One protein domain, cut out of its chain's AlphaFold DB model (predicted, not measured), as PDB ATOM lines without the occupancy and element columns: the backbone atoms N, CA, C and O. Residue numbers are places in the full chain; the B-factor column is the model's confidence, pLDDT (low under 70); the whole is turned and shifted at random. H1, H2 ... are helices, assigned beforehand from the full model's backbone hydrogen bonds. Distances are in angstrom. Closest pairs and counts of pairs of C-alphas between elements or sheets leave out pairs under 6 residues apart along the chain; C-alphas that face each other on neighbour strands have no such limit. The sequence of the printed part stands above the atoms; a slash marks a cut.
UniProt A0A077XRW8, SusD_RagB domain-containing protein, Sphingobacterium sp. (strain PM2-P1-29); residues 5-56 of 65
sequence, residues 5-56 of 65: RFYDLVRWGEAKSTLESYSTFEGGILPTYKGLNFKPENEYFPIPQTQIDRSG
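What this domain is: This is residues 5 to 56 of the 65 residues of the protein "SusD_RagB domain-containing protein" of Sphingobacterium sp. (strain PM2-P1-29) (UniProt A0A077XRW8). Two helices, H1 and H2, meet at a corner; beyond H2 the backbone turns and folds back along it to the short H3, near that corner, and a tail ending in the small helix H4 sticks out far from this body with residues 45 to 56. The body without that tail spans 29 by 17 by 12 A, and the tail adds much of the length. The printed part has 52 residues with four named helices, H1, H2, H3 and H4 in that order, and no named strand; the class is all helix. The whole is only just loose, close to extended, with a radius of gyration of the C-alphas of 14.7 A, and it is elongated, spanning 47 by 25 by 16 A.

How they stand to each other: H1, residues 5 to 12, and H2, residues 15 to 26, touch only at the corner by their link, and only just, with 3 pairs of C-alphas within 8 A. Their closest C-alphas are those of Leu 9 and Ala 15, 4.7 A apart. They run opposite ways at a steep tilt of 41 degrees. H2 touches H1 with residues 15 to 18 alone. H3, residues 40 to 43, is close to H1 but not clearly touching; their closest C-alphas, those of Val 10 and Glu 43, are 6.1 A apart. H3 is also close to H2 but not clearly touching, with the closest C-alphas, those of Ala 15 and Glu 43, 7.5 A apart. H4, residues 49 to 54, is apart from H1, H2 and H3. In H1, H2 and H4 every backbone O i to N i+4 pair is within hydrogen-bond range; H3 is too short for such a pair, and its one O i to N i+3 pair is within range.

Where its parts are: H1 begins at Arg 5, C-alpha (48.612, 96.227, 81.831), and measures 10.7 A from first to last C-alpha, ending at Trp 12. H2, the longest helix with 12 residues, runs 15.9 A from Ala 15 to Glu 26, C-alpha (38.245, 90.362, 69.762). H3 runs from Pro 40 to Glu 43, 5.9 A. H4 runs 8.6 A from Gln 49 to Arg 54, C-alpha (57.214, 71.099, 100.547).

The domain as a whole: The C-alphas of Ile 29 and Gly 56, the two farthest apart, are 47.7 A from each other. The link from H2 to H3, residues 27 to 39, is long; those from H1 to H2 and from H3 to H4 are tight. Residues 45 to 56, of which 49 to 54 belong to H4, stand free. The printed part has no cut. The mean pLDDT of the printed part of this model is 97.8, and no printed residue is under 70.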
ATOM      1  N   ARG A   5      50.060  96.045  82.016       98.25
ATOM      2  CA  ARG A   5      48.612  96.227  81.831       98.25
ATOM      3  C   ARG A   5      47.748  95.316  82.703       98.25
ATOM      4  O   ARG A   5      46.757  95.784  83.249       98.25
ATOM      5  N   PHE A   6      48.101  94.036  82.821       98.25
ATOM      6  CA  PHE A   6      47.329  93.096  83.636       98.25
ATOM      7  C   PHE A   6      47.383  93.469  85.123       98.25
ATOM      8  O   PHE A   6      46.346  93.549  85.775       98.25
ATOM      9  N   TYR A   7      48.577  93.773  85.636       98.25
ATOM     10  CA  TYR A   7      48.770  94.127  87.041       98.25
ATOM     11  C   TYR A   7      48.049  95.423  87.419       98.25
ATOM     12  O   TYR A   7      47.469  95.503  88.499       98.25
ATOM     13  N   ASP A   8      48.027  96.415  86.526       98.62
ATOM     14  CA  ASP A   8      47.269  97.648  86.750       98.62
ATOM     15  C   ASP A   8      45.761  97.397  86.806       98.62
ATOM     16  O   ASP A   8      45.091  97.892  87.709       98.62
ATOM     17  N   LEU A   9      45.233  96.576  85.894       98.69
ATOM     18  CA  LEU A   9      43.817  96.206  85.889       98.69
ATOM     19  C   LEU A   9      43.393  95.476  87.165       98.69
ATOM     20  O   LEU A   9      42.325  95.768  87.701       98.69
ATOM     21  N   VAL A  10      44.219  94.551  87.658       98.31
ATOM     22  CA  VAL A  10      43.965  93.858  88.930       98.31
ATOM     23  C   VAL A  10      44.011  94.850  90.092       98.31
ATOM     24  O   VAL A  10      43.074  94.912  90.881       98.31
ATOM     25  N   ARG A  11      45.044  95.701  90.160       98.19
ATOM     26  CA  ARG A  11      45.203  96.706  91.226       98.19
ATOM     27  C   ARG A  11      44.052  97.714  91.282       98.19
ATOM     28  O   ARG A  11      43.734  98.205  92.361       98.19
ATOM     29  N   TRP A  12      43.451  98.043  90.142       98.50
ATOM     30  CA  TRP A  12      42.291  98.934  90.061       98.50
ATOM     31  C   TRP A  12      40.946  98.227  90.262       98.50
ATOM     32  O   TRP A  12      39.934  98.907  90.409       98.50
ATOM     33  N   GLY A  13      40.908  96.892  90.280       98.00
ATOM     34  CA  GLY A  13      39.657  96.129  90.346       98.00
ATOM     35  C   GLY A  13      38.858  96.140  89.035       98.00
ATOM     36  O   GLY A  13      37.648  95.932  89.040       98.00
ATOM     37  N   GLU A  14      39.519  96.378  87.900       98.50
ATOM     38  CA  GLU A  14      38.900  96.513  86.571       98.50
ATOM     39  C   GLU A  14      39.196  95.325  85.638       98.50
ATOM     40  O   GLU A  14      38.812  95.333  84.464       98.50
ATOM     41  N   ALA A  15      39.897  94.295  86.128       98.56
ATOM     42  CA  ALA A  15      40.336  93.161  85.315       98.56
ATOM     43  C   ALA A  15      39.167  92.423  84.652       98.56
ATOM     44  O   ALA A  15      39.171  92.259  83.433       98.56
ATOM     45  N   LYS A  16      38.137  92.043  85.418       98.50
ATOM     46  CA  LYS A  16      36.979  91.306  84.889       98.50
ATOM     47  C   LYS A  16      36.278  92.067  83.764       98.50
ATOM     48  O   LYS A  16      36.161  91.552  82.656       98.50
ATOM     49  N   SER A  17      35.843  93.298  84.040       98.50
ATOM     50  CA  SER A  17      35.082  94.111  83.084       98.50
ATOM     51  C   SER A  17      35.885  94.393  81.816       98.50
ATOM     52  O   SER A  17      35.360  94.255  80.711       98.50
ATOM     53  N   THR A  18      37.170  94.724  81.958       98.56
ATOM     54  CA  THR A  18      38.039  95.030  80.817       98.56
ATOM     55  C   THR A  18      38.321  93.792  79.967       98.56
ATOM     56  O   THR A  18      38.207  93.850  78.742       98.56
ATOM     57  N   LEU A  19      38.691  92.668  80.590       98.56
ATOM     58  CA  LEU A  19      39.088  91.458  79.866       98.56
ATOM     59  C   LEU A  19      37.895  90.776  79.187       98.56
ATOM     60  O   LEU A  19      38.023  90.345  78.042       98.56
ATOM     61  N   GLU A  20      36.731  90.714  79.836       98.62
ATOM     62  CA  GLU A  20      35.516  90.145  79.232       98.62
ATOM     63  C   GLU A  20      34.967  91.037  78.102       98.62
ATOM     64  O   GLU A  20      34.522  90.532  77.065       98.62
ATOM     65  N   SER A  21      35.069  92.366  78.242       98.50
ATOM     66  CA  SER A  21      34.747  93.308  77.160       98.50
ATOM     67  C   SER A  21      35.672  93.113  75.955       98.50
ATOM     68  O   SER A  21      35.190  92.970  74.828       98.50
ATOM     69  N   TYR A  22      36.987  93.013  76.185       98.38
ATOM     70  CA  TYR A  22      37.959  92.732  75.128       98.38
ATOM     71  C   TYR A  22      37.710  91.372  74.466       98.38
ATOM     72  O   TYR A  22      37.693  91.289  73.243       98.38
ATOM     73  N   SER A  23      37.448  90.323  75.248       98.44
ATOM     74  CA  SER A  23      37.087  88.989  74.745       98.44
ATOM     75  C   SER A  23      35.866  89.026  73.821       98.44
ATOM     76  O   SER A  23      35.851  88.353  72.791       98.44
ATOM     77  N   THR A  24      34.859  89.838  74.152       98.12
ATOM     78  CA  THR A  24      33.658  90.009  73.322       98.12
ATOM     79  C   THR A  24      33.982  90.692  71.994       98.12
ATOM     80  O   THR A  24      33.518  90.239  70.948       98.12
ATOM     81  N   PHE A  25      34.784  91.758  72.026       98.44
ATOM     82  CA  PHE A  25      35.218  92.480  70.830       98.44
ATOM     83  C   PHE A  25      36.119  91.609  69.941       98.44
ATOM     84  O   PHE A  25      35.781  91.332  68.789       98.44
ATOM     85  N   GLU A  26      37.231  91.124  70.493       98.56
ATOM     86  CA  GLU A  26      38.245  90.362  69.762       98.56
ATOM     87  C   GLU A  26      37.710  88.999  69.321       98.56
ATOM     88  O   GLU A  26      38.046  88.522  68.244       98.56
ATOM     89  N   GLY A  27      36.801  88.391  70.089       98.00
ATOM     90  CA  GLY A  27      36.123  87.146  69.724       98.00
ATOM     91  C   GLY A  27      35.262  87.242  68.456       98.00
ATOM     92  O   GLY A  27      34.895  86.205  67.900       98.00
ATOM     93  N   GLY A  28      34.947  88.456  67.983       98.00
ATOM     94  CA  GLY A  28      34.338  88.699  66.671       98.00
ATOM     95  C   GLY A  28      35.331  88.655  65.500       98.00
ATOM     96  O   GLY A  28      34.906  88.515  64.356       98.00
ATOM     97  N   ILE A  29      36.633  88.748  65.783       98.38
ATOM     98  CA  ILE A  29      37.734  88.761  64.809       98.38
ATOM     99  C   ILE A  29      38.492  87.427  64.866       98.38
ATOM    100  O   ILE A  29      38.666  86.754  63.850       98.38
ATOM    101  N   LEU A  30      38.904  87.020  66.069       98.12
ATOM    102  CA  LEU A  30      39.662  85.811  66.362       98.12
ATOM    103  C   LEU A  30      38.883  84.915  67.343       98.12
ATOM    104  O   LEU A  30      38.835  85.201  68.543       98.12
ATOM    105  N   PRO A  31      38.320  83.781  66.878       97.25
ATOM    106  CA  PRO A  31      37.464  82.919  67.697       97.25
ATOM    107  C   PRO A  31      38.089  82.415  69.006       97.25
ATOM    108  O   PRO A  31      37.359  82.164  69.961       97.25
ATOM    109  N   THR A  32      39.420  82.295  69.085       97.69
ATOM    110  CA  THR A  32      40.146  81.878  70.300       97.69
ATOM    111  C   THR A  32      39.903  82.802  71.494       97.69
ATOM    112  O   THR A  32      40.002  82.355  72.633       97.69
ATOM    113  N   TYR A  33      39.556  84.071  71.261       97.31
ATOM    114  CA  TYR A  33      39.265  85.022  72.332       97.31
ATOM    115  C   TYR A  33      37.815  84.972  72.816       97.31
ATOM    116  O   TYR A  33      37.489  85.676  73.763       97.31
ATOM    117  N   LYS A  34      36.929  84.174  72.207       97.06
ATOM    118  CA  LYS A  34      35.493  84.186  72.515       97.06
ATOM    119  C   LYS A  34      35.168  83.459  73.824       97.06
ATOM    120  O   LYS A  34      35.628  82.348  74.059       97.06
ATOM    121  N   GLY A  35      34.266  84.045  74.612       96.31
ATOM    122  CA  GLY A  35      33.652  83.374  75.763       96.31
ATOM    123  C   GLY A  35      34.533  83.329  77.010       96.31
ATOM    124  O   GLY A  35      34.382  82.414  77.818       96.31
ATOM    125  N   LEU A  36      35.443  84.295  77.174       98.00
ATOM    126  CA  LEU A  36      36.184  84.440  78.421       98.00
ATOM    127  C   LEU A  36      35.202  84.659  79.579       98.00
ATOM    128  O   LEU A  36      34.344  85.536  79.518       98.00
ATOM    129  N   ASN A  37      35.372  83.878  80.639       97.25
ATOM    130  CA  ASN A  37      34.707  84.081  81.919       97.25
ATOM    131  C   ASN A  37      35.791  84.286  82.977       97.25
ATOM    132  O   ASN A  37      36.410  83.316  83.420       97.25
ATOM    133  N   PHE A  38      36.050  85.543  83.325       97.81
ATOM    134  CA  PHE A  38      37.078  85.917  84.285       97.81
ATOM    135  C   PHE A  38      36.493  85.899  85.701       97.81
ATOM    136  O   PHE A  38      35.477  86.546  85.995       97.81
ATOM    137  N   LYS A  39      37.137  85.141  86.587       96.69
ATOM    138  CA  LYS A  39      36.705  84.927  87.970       96.69
ATOM    139  C   LYS A  39      37.687  85.556  88.967       96.69
ATOM    140  O   LYS A  39      38.836  85.781  88.592       96.69
ATOM    141  N   PRO A  40      37.273  85.803  90.226       94.94
ATOM    142  CA  PRO A  40      38.152  86.383  91.242       94.94
ATOM    143  C   PRO A  40      39.476  85.626  91.425       94.94
ATOM    144  O   PRO A  40      40.524  86.248  91.554       94.94
ATOM    145  N   GLU A  41      39.470  84.292  91.351       95.19
ATOM    146  CA  GLU A  41      40.693  83.489  91.459       95.19
ATOM    147  C   GLU A  41      41.691  83.739  90.312       95.19
ATOM    148  O   GLU A  41      42.877  83.499  90.475       95.19
ATOM    149  N   ASN A  42      41.264  84.274  89.161       96.94
ATOM    150  CA  ASN A  42      42.147  84.520  88.015       96.94
ATOM    151  C   ASN A  42      43.002  85.792  88.143       96.94
ATOM    152  O   ASN A  42      43.824  86.058  87.265       96.94
ATOM    153  N   GLU A  43      42.825  86.580  89.204       97.31
ATOM    154  CA  GLU A  43      43.612  87.794  89.462       97.31
ATOM    155  C   GLU A  43      45.075  87.494  89.817       97.31
ATOM    156  O   GLU A  43      45.959  88.311  89.551       97.31
ATOM    157  N   TYR A  44      45.348  86.308  90.365       96.50
ATOM    158  CA  TYR A  44      46.678  85.891  90.799       96.50
ATOM    159  C   TYR A  44      46.987  84.493  90.289       96.50
ATOM    160  O   TYR A  44      46.115  83.637  90.217       96.50
ATOM    161  N   PHE A  45      48.254  84.226  89.982       96.44
ATOM    162  CA  PHE A  45      48.667  82.850  89.728       96.44
ATOM    163  C   PHE A  45      48.526  82.000  91.001       96.44
ATOM    164  O   PHE A  45      48.774  82.508  92.101       96.44
ATOM    165  N   PRO A  46      48.173  80.706  90.871       96.75
ATOM    166  CA  PRO A  46      48.161  79.809  92.013       96.75
ATOM    167  C   PRO A  46      49.562  79.680  92.592       96.75
ATOM    168  O   PRO A  46      50.556  79.640  91.858       96.75
ATOM    169  N   ILE A  47      49.640  79.521  93.911       97.50
ATOM    170  CA  ILE A  47      50.878  79.061  94.532       97.50
ATOM    171  C   ILE A  47      51.159  77.659  93.972       97.50
ATOM    172  O   ILE A  47      50.260  76.812  94.008       97.50
ATOM    173  N   PRO A  48      52.363  77.384  93.431       97.94
ATOM    174  CA  PRO A  48      52.651  76.080  92.851       97.94
ATOM    175  C   PRO A  48      52.468  74.968  93.885       97.94
ATOM    176  O   PRO A  48      53.043  75.035  94.972       97.94
ATOM    177  N   GLN A  49      51.716  73.924  93.525       97.06
ATOM    178  CA  GLN A  49      51.364  72.841  94.451       97.06
ATOM    179  C   GLN A  49      52.600  72.211  95.107       97.06
ATOM    180  O   GLN A  49      52.629  71.993  96.311       97.06
ATOM    181  N   THR A  50      53.682  72.035  94.347       98.25
ATOM    182  CA  THR A  50      54.943  71.489  94.864       98.25
ATOM    183  C   THR A  50      55.577  72.339  95.967       98.25
ATOM    184  O   THR A  50      56.299  71.797  96.802       98.25
ATOM    185  N   GLN A  51      55.334  73.653  95.993       98.19
ATOM    186  CA  GLN A  51      55.793  74.527  97.075       98.19
ATOM    187  C   GLN A  51      54.907  74.378  98.310       98.19
ATOM    188  O   GLN A  51      55.434  74.309  99.417       98.19
ATOM    189  N   ILE A  52      53.587  74.257  98.125       98.25
ATOM    190  CA  ILE A  52      52.644  73.969  99.213       98.25
ATOM    191  C   ILE A  52      53.028  72.651  99.891       98.25
ATOM    192  O   ILE A  52      53.256  72.637 101.101       98.25
ATOM    193  N   ASP A  53      53.215  71.585  99.111       98.12
ATOM    194  CA  ASP A  53      53.557  70.252  99.619       98.12
ATOM    195  C   ASP A  53      54.880  70.259 100.405       98.12
ATOM    196  O   ASP A  53      54.990  69.662 101.475       98.12
ATOM    197  N   ARG A  54      55.893  70.981  99.903       98.25
ATOM    198  CA  ARG A  54      57.214  71.099 100.547       98.25
ATOM    199  C   ARG A  54      57.225  72.017 101.764       98.25
ATOM    200  O   ARG A  54      58.153  71.932 102.563       98.25
ATOM    201  N   SER A  55      56.229  72.887 101.911       98.00
ATOM    202  CA  SER A  55      56.178  73.862 103.003       98.00
ATOM    203  C   SER A  55      55.870  73.240 104.368       98.00
ATOM    204  O   SER A  55      56.013  73.919 105.382       98.00
ATOM    205  N   GLY A  56      55.405  71.984 104.413       96.25
ATOM    206  CA  GLY A  56      54.997  71.333 105.661       96.25
ATOM    207  C   GLY A  56      53.806  72.014 106.348       96.25
ATOM    208  O   GLY A  56      53.685  71.938 107.565       96.25
TER     209      GLY A  56